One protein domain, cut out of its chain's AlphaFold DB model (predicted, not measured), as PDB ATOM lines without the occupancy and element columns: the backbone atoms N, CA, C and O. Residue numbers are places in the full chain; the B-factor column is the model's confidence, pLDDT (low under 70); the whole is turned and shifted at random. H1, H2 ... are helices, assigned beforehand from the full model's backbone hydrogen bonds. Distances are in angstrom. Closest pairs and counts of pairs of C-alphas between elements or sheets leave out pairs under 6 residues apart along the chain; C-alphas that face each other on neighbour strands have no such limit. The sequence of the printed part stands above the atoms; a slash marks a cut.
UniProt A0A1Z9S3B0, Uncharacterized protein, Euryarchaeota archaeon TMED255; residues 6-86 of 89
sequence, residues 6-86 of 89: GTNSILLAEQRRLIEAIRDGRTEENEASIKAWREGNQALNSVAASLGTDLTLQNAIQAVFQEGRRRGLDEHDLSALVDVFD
ATOM      1  N   GLY A   6      -6.553  -4.536  27.379       67.94
ATOM      2  CA  GLY A   6      -6.614  -4.011  26.011       67.94
ATOM      3  C   GLY A   6      -8.009  -3.543  25.582       67.94
ATOM      4  O   GLY A   6      -8.136  -2.515  24.927       67.94
ATOM      5  N   THR A   7      -9.080  -4.238  25.978       69.38
ATOM      6  CA  THR A   7     -10.447  -3.751  25.726       69.38
ATOM      7  C   THR A   7     -10.721  -2.462  26.498       69.38
ATOM      8  O   THR A   7     -11.392  -1.568  25.993       69.38
ATOM      9  N   ASN A   8     -10.170  -2.340  27.706       74.56
ATOM     10  CA  ASN A   8     -10.388  -1.167  28.543       74.56
ATOM     11  C   ASN A   8      -9.700   0.088  27.975       74.56
ATOM     12  O   ASN A   8     -10.278   1.170  28.004       74.56
ATOM     13  N   SER A   9      -8.493  -0.045  27.409       79.31
ATOM     14  CA  SER A   9      -7.789   1.089  26.794       79.31
ATOM     15  C   SER A   9      -8.483   1.605  25.530       79.31
ATOM     16  O   SER A   9      -8.575   2.818  25.353       79.31
ATOM     17  N   ILE A  10      -9.026   0.710  24.697       85.06
ATOM     18  CA  ILE A  10      -9.805   1.082  23.504       85.06
ATOM     19  C   ILE A  10     -11.074   1.840  23.910       85.06
ATOM     20  O   ILE A  10     -11.353   2.901  23.360       85.06
ATOM     21  N   LEU A  11     -11.810   1.341  24.909       84.19
ATOM     22  CA  LEU A  11     -13.029   2.001  25.395       84.19
ATOM     23  C   LEU A  11     -12.749   3.402  25.951       84.19
ATOM     24  O   LEU A  11     -13.505   4.331  25.681       84.19
ATOM     25  N   LEU A  12     -11.658   3.571  26.701       89.25
ATOM     26  CA  LEU A  12     -11.267   4.874  27.245       89.25
ATOM     27  C   LEU A  12     -10.827   5.859  26.156       89.25
ATOM     28  O   LEU A  12     -11.113   7.054  26.262       89.25
ATOM     29  N   ALA A  13     -10.131   5.375  25.124       90.12
ATOM     30  CA  ALA A  13      -9.759   6.192  23.973       90.12
ATOM     31  C   ALA A  13     -11.006   6.668  23.218       90.12
ATOM     32  O   ALA A  13     -11.145   7.865  22.969       90.12
ATOM     33  N   GLU A  14     -11.947   5.760  22.952       89.94
ATOM     34  CA  GLU A  14     -13.188   6.082  22.244       89.94
ATOM     35  C   GLU A  14     -14.087   7.028  23.046       89.94
ATOM     36  O   GLU A  14     -14.606   8.008  22.515       89.94
ATOM     37  N   GLN A  15     -14.207   6.815  24.359       91.44
ATOM     38  CA  GLN A  15     -14.924   7.737  25.238       91.44
ATOM     39  C   GLN A  15     -14.349   9.157  25.148       91.44
ATOM     40  O   GLN A  15     -15.103  10.127  25.061       91.44
ATOM     41  N   ARG A  16     -13.016   9.290  25.182       93.88
ATOM     42  CA  ARG A  16     -12.357  10.594  25.063       93.88
ATOM     43  C   ARG A  16     -12.632  11.222  23.700       93.88
ATOM     44  O   ARG A  16     -13.015  12.388  23.664       93.88
ATOM     45  N   ARG A  17     -12.490  10.450  22.619       93.06
ATOM     46  CA  ARG A  17     -12.739  10.908  21.249       93.06
ATOM     47  C   ARG A  17     -14.152  11.468  21.094       93.06
ATOM     48  O   ARG A  17     -14.301  12.585  20.613       93.06
ATOM     49  N   LEU A  18     -15.170  10.747  21.569       93.12
ATOM     50  CA  LEU A  18     -16.567  11.190  21.514       93.12
ATOM     51  C   LEU A  18     -16.784  12.512  22.262       93.12
ATOM     52  O   LEU A  18     -17.431  13.418  21.743       93.12
ATOM     53  N   ILE A  19     -16.225  12.647  23.468       93.88
ATOM     54  CA  ILE A  19     -16.337  13.879  24.265       93.88
ATOM     55  C   ILE A  19     -15.665  15.057  23.550       93.88
ATOM     56  O   ILE A  19     -16.213  16.157  23.525       93.88
ATOM     57  N   GLU A  20     -14.481  14.840  22.979       94.31
ATOM     58  CA  GLU A  20     -13.744  15.865  22.238       94.31
ATOM     59  C   GLU A  20     -14.469  16.257  20.946       94.31
ATOM     60  O   GLU A  20     -14.594  17.447  20.673       94.31
ATOM     61  N   ALA A  21     -15.031  15.297  20.207       93.62
ATOM     62  CA  ALA A  21     -15.832  15.558  19.011       93.62
ATOM     63  C   ALA A  21     -17.064  16.420  19.321       93.62
ATOM     64  O   ALA A  21     -17.302  17.408  18.628       93.62
ATOM     65  N   ILE A  22     -17.794  16.113  20.403       93.50
ATOM     66  CA  ILE A  22     -18.931  16.928  20.866       93.50
ATOM     67  C   ILE A  22     -18.464  18.334  21.254       93.50
ATOM     68  O   ILE A  22     -19.029  19.324  20.796       93.50
ATOM     69  N   ARG A  23     -17.425  18.438  22.093       93.94
ATOM     70  CA  ARG A  23     -16.909  19.726  22.587       93.94
ATOM     71  C   ARG A  23     -16.428  20.629  21.450       93.94
ATOM     72  O   ARG A  23     -16.637  21.837  21.508       93.94
ATOM     73  N   ASP A  24     -15.766  20.045  20.458       94.25
ATOM     74  CA  ASP A  24     -15.128  20.772  19.363       94.25
ATOM     75  C   ASP A  24     -16.068  20.949  18.149       94.25
ATOM     76  O   ASP A  24     -15.666  21.560  17.161       94.25
ATOM     77  N   GLY A  25     -17.300  20.422  18.198       90.69
ATOM     78  CA  GLY A  25     -18.282  20.506  17.107       90.69
ATOM     79  C   GLY A  25     -17.935  19.665  15.870       90.69
ATOM     80  O   GLY A  25     -18.404  19.962  14.777       90.69
ATOM     81  N   ARG A  26     -17.102  18.630  16.020       90.19
ATOM     82  CA  ARG A  26     -16.614  17.760  14.930       90.19
ATOM     83  C   ARG A  26     -17.388  16.444  14.854       90.19
ATOM     84  O   ARG A  26     -16.804  15.371  14.762       90.19
ATOM     85  N   THR A  27     -18.711  16.523  14.931       88.81
ATOM     86  CA  THR A  27     -19.592  15.344  14.997       88.81
ATOM     87  C   THR A  27     -19.892  14.724  13.623       88.81
ATOM     88  O   THR A  27     -20.423  13.619  13.536       88.81
ATOM     89  N   GLU A  28     -19.518  15.402  12.535       84.81
ATOM     90  CA  GLU A  28     -19.631  14.897  11.158       84.81
ATOM     91  C   GLU A  28     -18.467  13.959  10.766       84.81
ATOM     92  O   GLU A  28     -18.583  13.191   9.809       84.81
ATOM     93  N   GLU A  29     -17.341  13.993  11.496       79.50
ATOM     94  CA  GLU A  29     -16.141  13.190  11.215       79.50
ATOM     95  C   GLU A  29     -16.346  11.723  11.636       79.50
ATOM     96  O   GLU A  29     -16.209  11.360  12.802       79.50
ATOM     97  N   ASN A  30     -16.690  10.871  10.669       69.44
ATOM     98  CA  ASN A  30     -17.083   9.480  10.894       69.44
ATOM     99  C   ASN A  30     -15.887   8.542  11.169       69.44
ATOM    100  O   ASN A  30     -15.115   8.233  10.259       69.44
ATOM    101  N   GLU A  31     -15.798   8.015  12.395       73.62
ATOM    102  CA  GLU A  31     -15.021   6.801  12.702       73.62
ATOM    103  C   GLU A  31     -15.913   5.548  12.781       73.62
ATOM    104  O   GLU A  31     -15.515   4.467  12.337       73.62
ATOM    105  N   ALA A  32     -17.137   5.693  13.302       80.94
ATOM    106  CA  ALA A  32     -18.183   4.678  13.239       80.94
ATOM    107  C   ALA A  32     -19.573   5.328  13.156       80.94
ATOM    108  O   ALA A  32     -20.022   5.986  14.099       80.94
ATOM    109  N   SER A  33     -20.277   5.097  12.045       91.00
ATOM    110  CA  SER A  33     -21.523   5.807  11.761       91.00
ATOM    111  C   SER A  33     -22.670   5.404  12.686       91.00
ATOM    112  O   SER A  33     -22.804   4.238  13.080       91.00
ATOM    113  N   ILE A  34     -23.559   6.353  12.990       94.38
ATOM    114  CA  ILE A  34     -24.790   6.104  13.757       94.38
ATOM    115  C   ILE A  34     -25.597   4.951  13.154       94.38
ATOM    116  O   ILE A  34     -26.144   4.129  13.893       94.38
ATOM    117  N   LYS A  35     -25.633   4.828  11.824       95.56
ATOM    118  CA  LYS A  35     -26.271   3.703  11.135       95.56
ATOM    119  C   LYS A  35     -25.692   2.354  11.564       95.56
ATOM    120  O   LYS A  35     -26.465   1.446  11.880       95.56
ATOM    121  N   ALA A  36     -24.366   2.219  11.607       93.88
ATOM    122  CA  ALA A  36     -23.713   0.981  12.027       93.88
ATOM    123  C   ALA A  36     -24.056   0.636  13.486       93.88
ATOM    124  O   ALA A  36     -24.407  -0.507  13.792       93.88
ATOM    125  N   TRP A  37     -24.053   1.632  14.375       94.31
ATOM    126  CA  TRP A  37     -24.462   1.463  15.773       94.31
ATOM    127  C   TRP A  37     -25.933   1.064  15.918       94.31
ATOM    128  O   TRP A  37     -26.257   0.140  16.669       94.31
ATOM    129  N   ARG A  38     -26.826   1.706  15.157       95.88
ATOM    130  CA  ARG A  38     -28.265   1.412  15.121       95.88
ATOM    131  C   ARG A  38     -28.534  -0.028  14.700       95.88
ATOM    132  O   ARG A  38     -29.361  -0.701  15.313       95.88
ATOM    133  N   GLU A  39     -27.871  -0.485  13.643       95.44
ATOM    134  CA  GLU A  39     -28.018  -1.842  13.109       95.44
ATOM    135  C   GLU A  39     -27.424  -2.885  14.066       95.44
ATOM    136  O   GLU A  39     -28.059  -3.910  14.328       95.44
ATOM    137  N   GLY A  40     -26.271  -2.588  14.673       94.12
ATOM    138  CA  GLY A  40     -25.666  -3.419  15.712       94.12
ATOM    139  C   GLY A  40     -26.566  -3.582  16.941       94.12
ATOM    140  O   GLY A  40     -26.809  -4.706  17.382       94.12
ATOM    141  N   ASN A  41     -27.128  -2.487  17.460       95.06
ATOM    142  CA  ASN A  41     -28.043  -2.533  18.603       95.06
ATOM    143  C   ASN A  41     -29.340  -3.290  18.268       95.06
ATOM    144  O   ASN A  41     -29.815  -4.084  19.074       95.06
ATOM    145  N   GLN A  42     -29.872  -3.136  17.052       95.12
ATOM    146  CA  GLN A  42     -31.032  -3.905  16.600       95.12
ATOM    147  C   GLN A  42     -30.743  -5.417  16.561       95.12
ATOM    148  O   GLN A  42     -31.580  -6.219  16.989       95.12
ATOM    149  N   ALA A  43     -29.565  -5.819  16.079       95.25
ATOM    150  CA  ALA A  43     -29.148  -7.220  16.078       95.25
ATOM    151  C   ALA A  43     -28.987  -7.768  17.508       95.25
ATOM    152  O   ALA A  43     -29.495  -8.851  17.811       95.25
ATOM    153  N   LEU A  44     -28.351  -7.000  18.401       93.12
ATOM    154  CA  LEU A  44     -28.209  -7.353  19.816       93.12
ATOM    155  C   LEU A  44     -29.571  -7.525  20.498       93.12
ATOM    156  O   LEU A  44     -29.777  -8.525  21.184       93.12
ATOM    157  N   ASN A  45     -30.521  -6.618  20.259       93.56
ATOM    158  CA  ASN A  45     -31.869  -6.702  20.828       93.56
ATOM    159  C   ASN A  45     -32.610  -7.949  20.361       93.56
ATOM    160  O   ASN A  45     -33.278  -8.591  21.165       93.56
ATOM    161  N   SER A  46     -32.470  -8.318  19.085       93.31
ATOM    162  CA  SER A  46     -33.080  -9.532  18.533       93.31
ATOM    163  C   SER A  46     -32.581 -10.797  19.246       93.31
ATOM    164  O   SER A  46     -33.374 -11.656  19.640       93.31
ATOM    165  N   VAL A  47     -31.270 -10.889  19.489       94.69
ATOM    166  CA  VAL A  47     -30.680 -12.014  20.233       94.69
ATOM    167  C   VAL A  47     -31.085 -11.974  21.706       94.69
ATOM    168  O   VAL A  47     -31.483 -12.989  22.263       94.69
ATOM    169  N   ALA A  48     -31.031 -10.814  22.355       92.44
ATOM    170  CA  ALA A  48     -31.385 -10.695  23.766       92.44
ATOM    171  C   ALA A  48     -32.878 -11.005  24.022       92.44
ATOM    172  O   ALA A  48     -33.207 -11.636  25.032       92.44
ATOM    173  N   ALA A  49     -33.762 -10.650  23.078       92.06
ATOM    174  CA  ALA A  49     -35.179 -11.010  23.095       92.06
ATOM    175  C   ALA A  49     -35.383 -12.528  23.080       92.06
ATOM    176  O   ALA A  49     -36.181 -13.050  23.857       92.06
ATOM    177  N   SER A  50     -34.649 -13.247  22.222       94.88
ATOM    178  CA  SER A  50     -34.777 -14.708  22.116       94.88
ATOM    179  C   SER A  50     -34.320 -15.439  23.381       94.88
ATOM    180  O   SER A  50     -34.781 -16.546  23.653       94.88
ATOM    181  N   LEU A  51     -33.473 -14.796  24.189       95.62
ATOM    182  CA  LEU A  51     -33.012 -15.292  25.485       95.62
ATOM    183  C   LEU A  51     -33.936 -14.911  26.656       95.62
ATOM    184  O   LEU A  51     -33.644 -15.273  27.793       95.62
ATOM    185  N   GLY A  52     -35.027 -14.175  26.411       93.69
ATOM    186  CA  GLY A  52     -35.944 -13.719  27.463       93.69
ATOM    187  C   GLY A  52     -35.347 -12.649  28.384       93.69
ATOM    188  O   GLY A  52     -35.764 -12.529  29.534       93.69
ATOM    189  N   THR A  53     -34.356 -11.894  27.900       94.38
ATOM    190  CA  THR A  53     -33.725 -10.804  28.660       94.38
ATOM    191  C   THR A  53     -34.643  -9.581  28.711       94.38
ATOM    192  O   THR A  53     -35.352  -9.299  27.748       94.38
ATOM    193  N   ASP A  54     -34.600  -8.817  29.804       93.75
ATOM    194  CA  ASP A  54     -35.215  -7.487  29.852       93.75
ATOM    195  C   ASP A  54     -34.472  -6.521  28.912       93.75
ATOM    196  O   ASP A  54     -33.267  -6.307  29.047       93.75
ATOM    197  N   LEU A  55     -35.202  -5.945  27.955       94.88
ATOM    198  CA  LEU A  55     -34.669  -5.071  26.906       94.88
ATOM    199  C   LEU A  55     -34.953  -3.589  27.145       94.88
ATOM    200  O   LEU A  55     -34.774  -2.785  26.233       94.88
ATOM    201  N   THR A  56     -35.433  -3.204  28.329       95.44
ATOM    202  CA  THR A  56     -35.887  -1.831  28.596       95.44
ATOM    203  C   THR A  56     -34.825  -0.789  28.231       95.44
ATOM    204  O   THR A  56     -35.110   0.149  27.483       95.44
ATOM    205  N   LEU A  57     -33.580  -0.980  28.681       93.19
ATOM    206  CA  LEU A  57     -32.487  -0.053  28.383       93.19
ATOM    207  C   LEU A  57     -32.117  -0.064  26.895       93.19
ATOM    208  O   LEU A  57     -31.966   0.992  26.285       93.19
ATOM    209  N   GLN A  58     -31.985  -1.241  26.290       94.38
ATOM    210  CA  GLN A  58     -31.569  -1.337  24.896       94.38
ATOM    211  C   GLN A  58     -32.639  -0.822  23.929       94.38
ATOM    212  O   GLN A  58     -32.303  -0.320  22.856       94.38
ATOM    213  N   ASN A  59     -33.918  -0.913  24.296       95.38
ATOM    214  CA  ASN A  59     -35.019  -0.304  23.557       95.38
ATOM    215  C   ASN A  59     -34.984   1.225  23.669       95.38
ATOM    216  O   ASN A  59     -35.190   1.906  22.666       95.38
ATOM    217  N   ALA A  60     -34.664   1.768  24.849       96.19
ATOM    218  CA  ALA A  60     -34.468   3.207  25.020       96.19
ATOM    219  C   ALA A  60     -33.291   3.718  24.172       96.19
ATOM    220  O   ALA A  60     -33.430   4.706  23.456       96.19
ATOM    221  N   ILE A  61     -32.164   2.998  24.166       95.69
ATOM    222  CA  ILE A  61     -31.012   3.306  23.305       95.69
ATOM    223  C   ILE A  61     -31.401   3.214  21.820       95.69
ATOM    224  O   ILE A  61     -31.086   4.111  21.039       95.69
ATOM    225  N   GLN A  62     -32.149   2.177  21.422       96.38
ATOM    226  CA  GLN A  62     -32.633   2.043  20.047       96.38
ATOM    227  C   GLN A  62     -33.481   3.247  19.622       96.38
ATOM    228  O   GLN A  62     -33.364   3.689  18.480       96.38
ATOM    229  N   ALA A  63     -34.320   3.782  20.512       96.56
ATOM    230  CA  ALA A  63     -35.140   4.953  20.220       96.56
ATOM    231  C   ALA A  63     -34.285   6.195  19.917       96.56
ATOM    232  O   ALA A  63     -34.582   6.909  18.962       96.56
ATOM    233  N   VAL A  64     -33.183   6.401  20.648       97.00
ATOM    234  CA  VAL A  64     -32.221   7.487  20.381       97.00
ATOM    235  C   VAL A  64     -31.597   7.332  18.992       97.00
ATOM    236  O   VAL A  64     -31.553   8.293  18.227       97.00
ATOM    237  N   PHE A  65     -31.192   6.118  18.607       97.00
ATOM    238  CA  PHE A  65     -30.670   5.869  17.258       97.00
ATOM    239  C   PHE A  65     -31.708   6.110  16.154       97.00
ATOM    240  O   PHE A  65     -31.373   6.638  15.095       97.00
ATOM    241  N   GLN A  66     -32.968   5.720  16.375       97.19
ATOM    242  CA  GLN A  66     -34.040   5.973  15.405       97.19
ATOM    243  C   GLN A  66     -34.324   7.468  15.254       97.19
ATOM    244  O   GLN A  66     -34.577   7.935  14.145       97.19
ATOM    245  N   GLU A  67     -34.244   8.222  16.346       96.81
ATOM    246  CA  GLU A  67     -34.385   9.672  16.312       96.81
ATOM    247  C   GLU A  67     -33.211  10.339  15.584       96.81
ATOM    248  O   GLU A  67     -33.436  11.198  14.735       96.81
ATOM    249  N   GLY A  68     -31.975   9.876  15.802       95.31
ATOM    250  CA  GLY A  68     -30.812  10.330  15.030       95.31
ATOM    251  C   GLY A  68     -30.990  10.105  13.525       95.31
ATOM    252  O   GLY A  68     -30.798  11.020  12.723       95.31
ATOM    253  N   ARG A  69     -31.483   8.924  13.131       96.12
ATOM    254  CA  ARG A  69     -31.862   8.641  11.739       96.12
ATOM    255  C   ARG A  69     -32.948   9.588  11.225       96.12
ATOM    256  O   ARG A  69     -32.836  10.081  10.105       96.12
ATOM    257  N   ARG A  70     -33.997   9.848  12.013       96.19
ATOM    258  CA  ARG A  70     -35.090  10.770  11.643       96.19
ATOM    259  C   ARG A  70     -34.566  12.178  11.345       96.19
ATOM    260  O   ARG A  70     -35.119  12.850  10.479       96.19
ATOM    261  N   ARG A  71     -33.501  12.597  12.032       94.50
ATOM    262  CA  ARG A  71     -32.813  13.883  11.838       94.50
ATOM    263  C   ARG A  71     -31.742  13.866  10.737       94.50
ATOM    264  O   ARG A  71     -31.127  14.891  10.492       94.50
ATOM    265  N   GLY A  72     -31.540  12.741  10.046       94.94
ATOM    266  CA  GLY A  72     -30.586  12.633   8.935       94.94
ATOM    267  C   GLY A  72     -29.140  12.346   9.348       94.94
ATOM    268  O   GLY A  72     -28.251  12.450   8.514       94.94
ATOM    269  N   LEU A  73     -28.900  11.934  10.595       94.88
ATOM    270  CA  LEU A  73     -27.555  11.737  11.152       94.88
ATOM    271  C   LEU A  73     -26.957  10.347  10.863       94.88
ATOM    272  O   LEU A  73     -25.933   9.996  11.433       94.88
ATOM    273  N   ASP A  74     -27.588   9.523  10.018       94.25
ATOM    274  CA  ASP A  74     -27.220   8.104   9.827       94.25
ATOM    275  C   ASP A  74     -25.729   7.917   9.466       94.25
ATOM    276  O   ASP A  74     -25.107   6.956   9.919       94.25
ATOM    277  N   GLU A  75     -25.155   8.836   8.685       94.75
ATOM    278  CA  GLU A  75     -23.758   8.776   8.223       94.75
ATOM    279  C   GLU A  75     -22.777   9.574   9.101       94.75
ATOM    280  O   GLU A  75     -21.571   9.542   8.857       94.75
ATOM    281  N   HIS A  76     -23.282  10.271  10.122       94.62
ATOM    282  CA  HIS A  76     -22.467  11.031  11.066       94.62
ATOM    283  C   HIS A  76     -21.888  10.103  12.137       94.62
ATOM    284  O   HIS A  76     -22.341   8.967  12.329       94.62
ATOM    285  N   ASP A  77     -20.886  10.603  12.854       94.19
ATOM    286  CA  ASP A  77     -20.300   9.907  13.988       94.19
ATOM    287  C   ASP A  77     -21.309   9.729  15.129       94.19
ATOM    288  O   ASP A  77     -22.249  10.510  15.286       94.19
ATOM    289  N   LEU A  78     -21.084   8.729  15.984       93.94
ATOM    290  CA  LEU A  78     -21.910   8.490  17.170       93.94
ATOM    291  C   LEU A  78     -22.067   9.742  18.055       93.94
ATOM    292  O   LEU A  78     -23.126   9.935  18.658       93.94
ATOM    293  N   SER A  79     -21.048  10.606  18.109       94.25
ATOM    294  CA  SER A  79     -21.093  11.881  18.838       94.25
ATOM    295  C   SER A  79     -22.223  12.817  18.391       94.25
ATOM    296  O   SER A  79     -22.731  13.570  19.221       94.25
ATOM    297  N   ALA A  80     -22.693  12.729  17.141       95.12
ATOM    298  CA  ALA A  80     -23.800  13.545  16.636       95.12
ATOM    299  C   ALA A  80     -25.144  13.249  17.325       95.12
ATOM    300  O   ALA A  80     -26.068  14.053  17.252       95.12
ATOM    301  N   LEU A  81     -25.275  12.140  18.067       94.94
ATOM    302  CA  LEU A  81     -26.478  11.883  18.869       94.94
ATOM    303  C   LEU A  81     -26.683  12.885  20.007       94.94
ATOM    304  O   LEU A  81     -27.774  12.913  20.572       94.94
ATOM    305  N   VAL A  82     -25.691  13.716  20.341       94.06
ATOM    306  CA  VAL A  82     -25.904  14.840  21.265       94.06
ATOM    307  C   VAL A  82     -27.048  15.744  20.787       94.06
ATOM    308  O   VAL A  82     -27.862  16.169  21.606       94.06
ATOM    309  N   ASP A  83     -27.201  15.910  19.469       93.25
ATOM    310  CA  ASP A  83     -28.237  16.749  18.862       93.25
ATOM    311  C   ASP A  83     -29.643  16.181  19.077       93.25
ATOM    312  O   ASP A  83     -30.616  16.929  19.118       93.25
ATOM    313  N   VAL A  84     -29.784  14.864  19.279       94.69
ATOM    314  CA  VAL A  84     -31.076  14.233  19.612       94.69
ATOM    315  C   VAL A  84     -31.628  14.754  20.941       94.69
ATOM    316  O   VAL A  84     -32.846  14.825  21.119       94.69
ATOM    317  N   PHE A  85     -30.743  15.127  21.864       93.06
ATOM    318  CA  PHE A  85     -31.100  15.615  23.192       93.06
ATOM    319  C   PHE A  85     -31.168  17.139  23.281       93.06
ATOM    320  O   PHE A  85     -31.560  17.649  24.331       93.06
ATOM    321  N   ASP A  86     -30.822  17.860  22.213       88.00
ATOM    322  CA  ASP A  86     -31.014  19.303  22.149       88.00
ATOM    323  C   ASP A  86     -32.486  19.615  21.802       88.00
ATOM    324  O   ASP A  86     -32.953  19.268  20.709       88.00
TER     325      ASP A  86
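This is residues 6 to 86 of the 89 residues of an uncharacterized protein of Euryarchaeota archaeon TMED255 (UniProt A0A1Z9S3B0). The long helix H1 and the helical hairpin of H2 and H3 make the two arms of a V, and the short helix H4 packs between them at the corner. H1 meets H4 near its later end, while its first residues, 6 to 13, stick out. The printed part has 81 residues with four named helices in the order H1, H2, H3, H4 and no named strand; the class is all helix. It is only just compact, close to loose, with a radius of gyration of the C-alphas of 13.6 A, and flat, spanning 41 by 35 by 18 A.

H1, residues 6 to 24, touches H4, residues 78 to 85, with residues 18 to 22 alone; the closest C-alphas are those of Leu 18 and Ser 79, 5.3 A. They run the same way at a steep tilt of 52 degrees. H4 is the hub, touching three helices. H3, residues 56 to 70, touches it with residues 64 to 68 alone, about perpendicular at 89 degrees, closest at C-alphas 68 and 81, 6.0 A. H2, residues 34 to 50, only just touches H4, with 3 pairs of C-alphas within 8 A, the closest those of Ile 34 and Leu 78, 5.1 A. H2 and H3 touch as a hairpin, opposite ways at a shallow tilt of 31 degrees, closest at C-alphas 38 and 65, 5.5 A. Helix packing is mostly crossed, with 1 of 4 touching pairs at a shallow tilt. H1 is apart from H2 and H3. In H1, H2 and H3 every O i to N i+4 pair is within hydrogen-bond range; in H4 0 of 4 are, but 5 of 5 O i to N i+3 pairs.

H1 begins at C-alpha 6 (-6.614, -4.011, 26.011) and measures 27.0 A, H2 24.6 A, H3 21.1 A. H4 measures 13.1 A and ends at C-alpha 85 (-31.100, 15.615, 23.192).

The C-alphas farthest apart, of Asp 24 and Gly 52, are 41.1 A apart. The printed part has no cut and no long link; H2 to H3 is tight. Residues 6, 7 and 30 have pLDDT under 70.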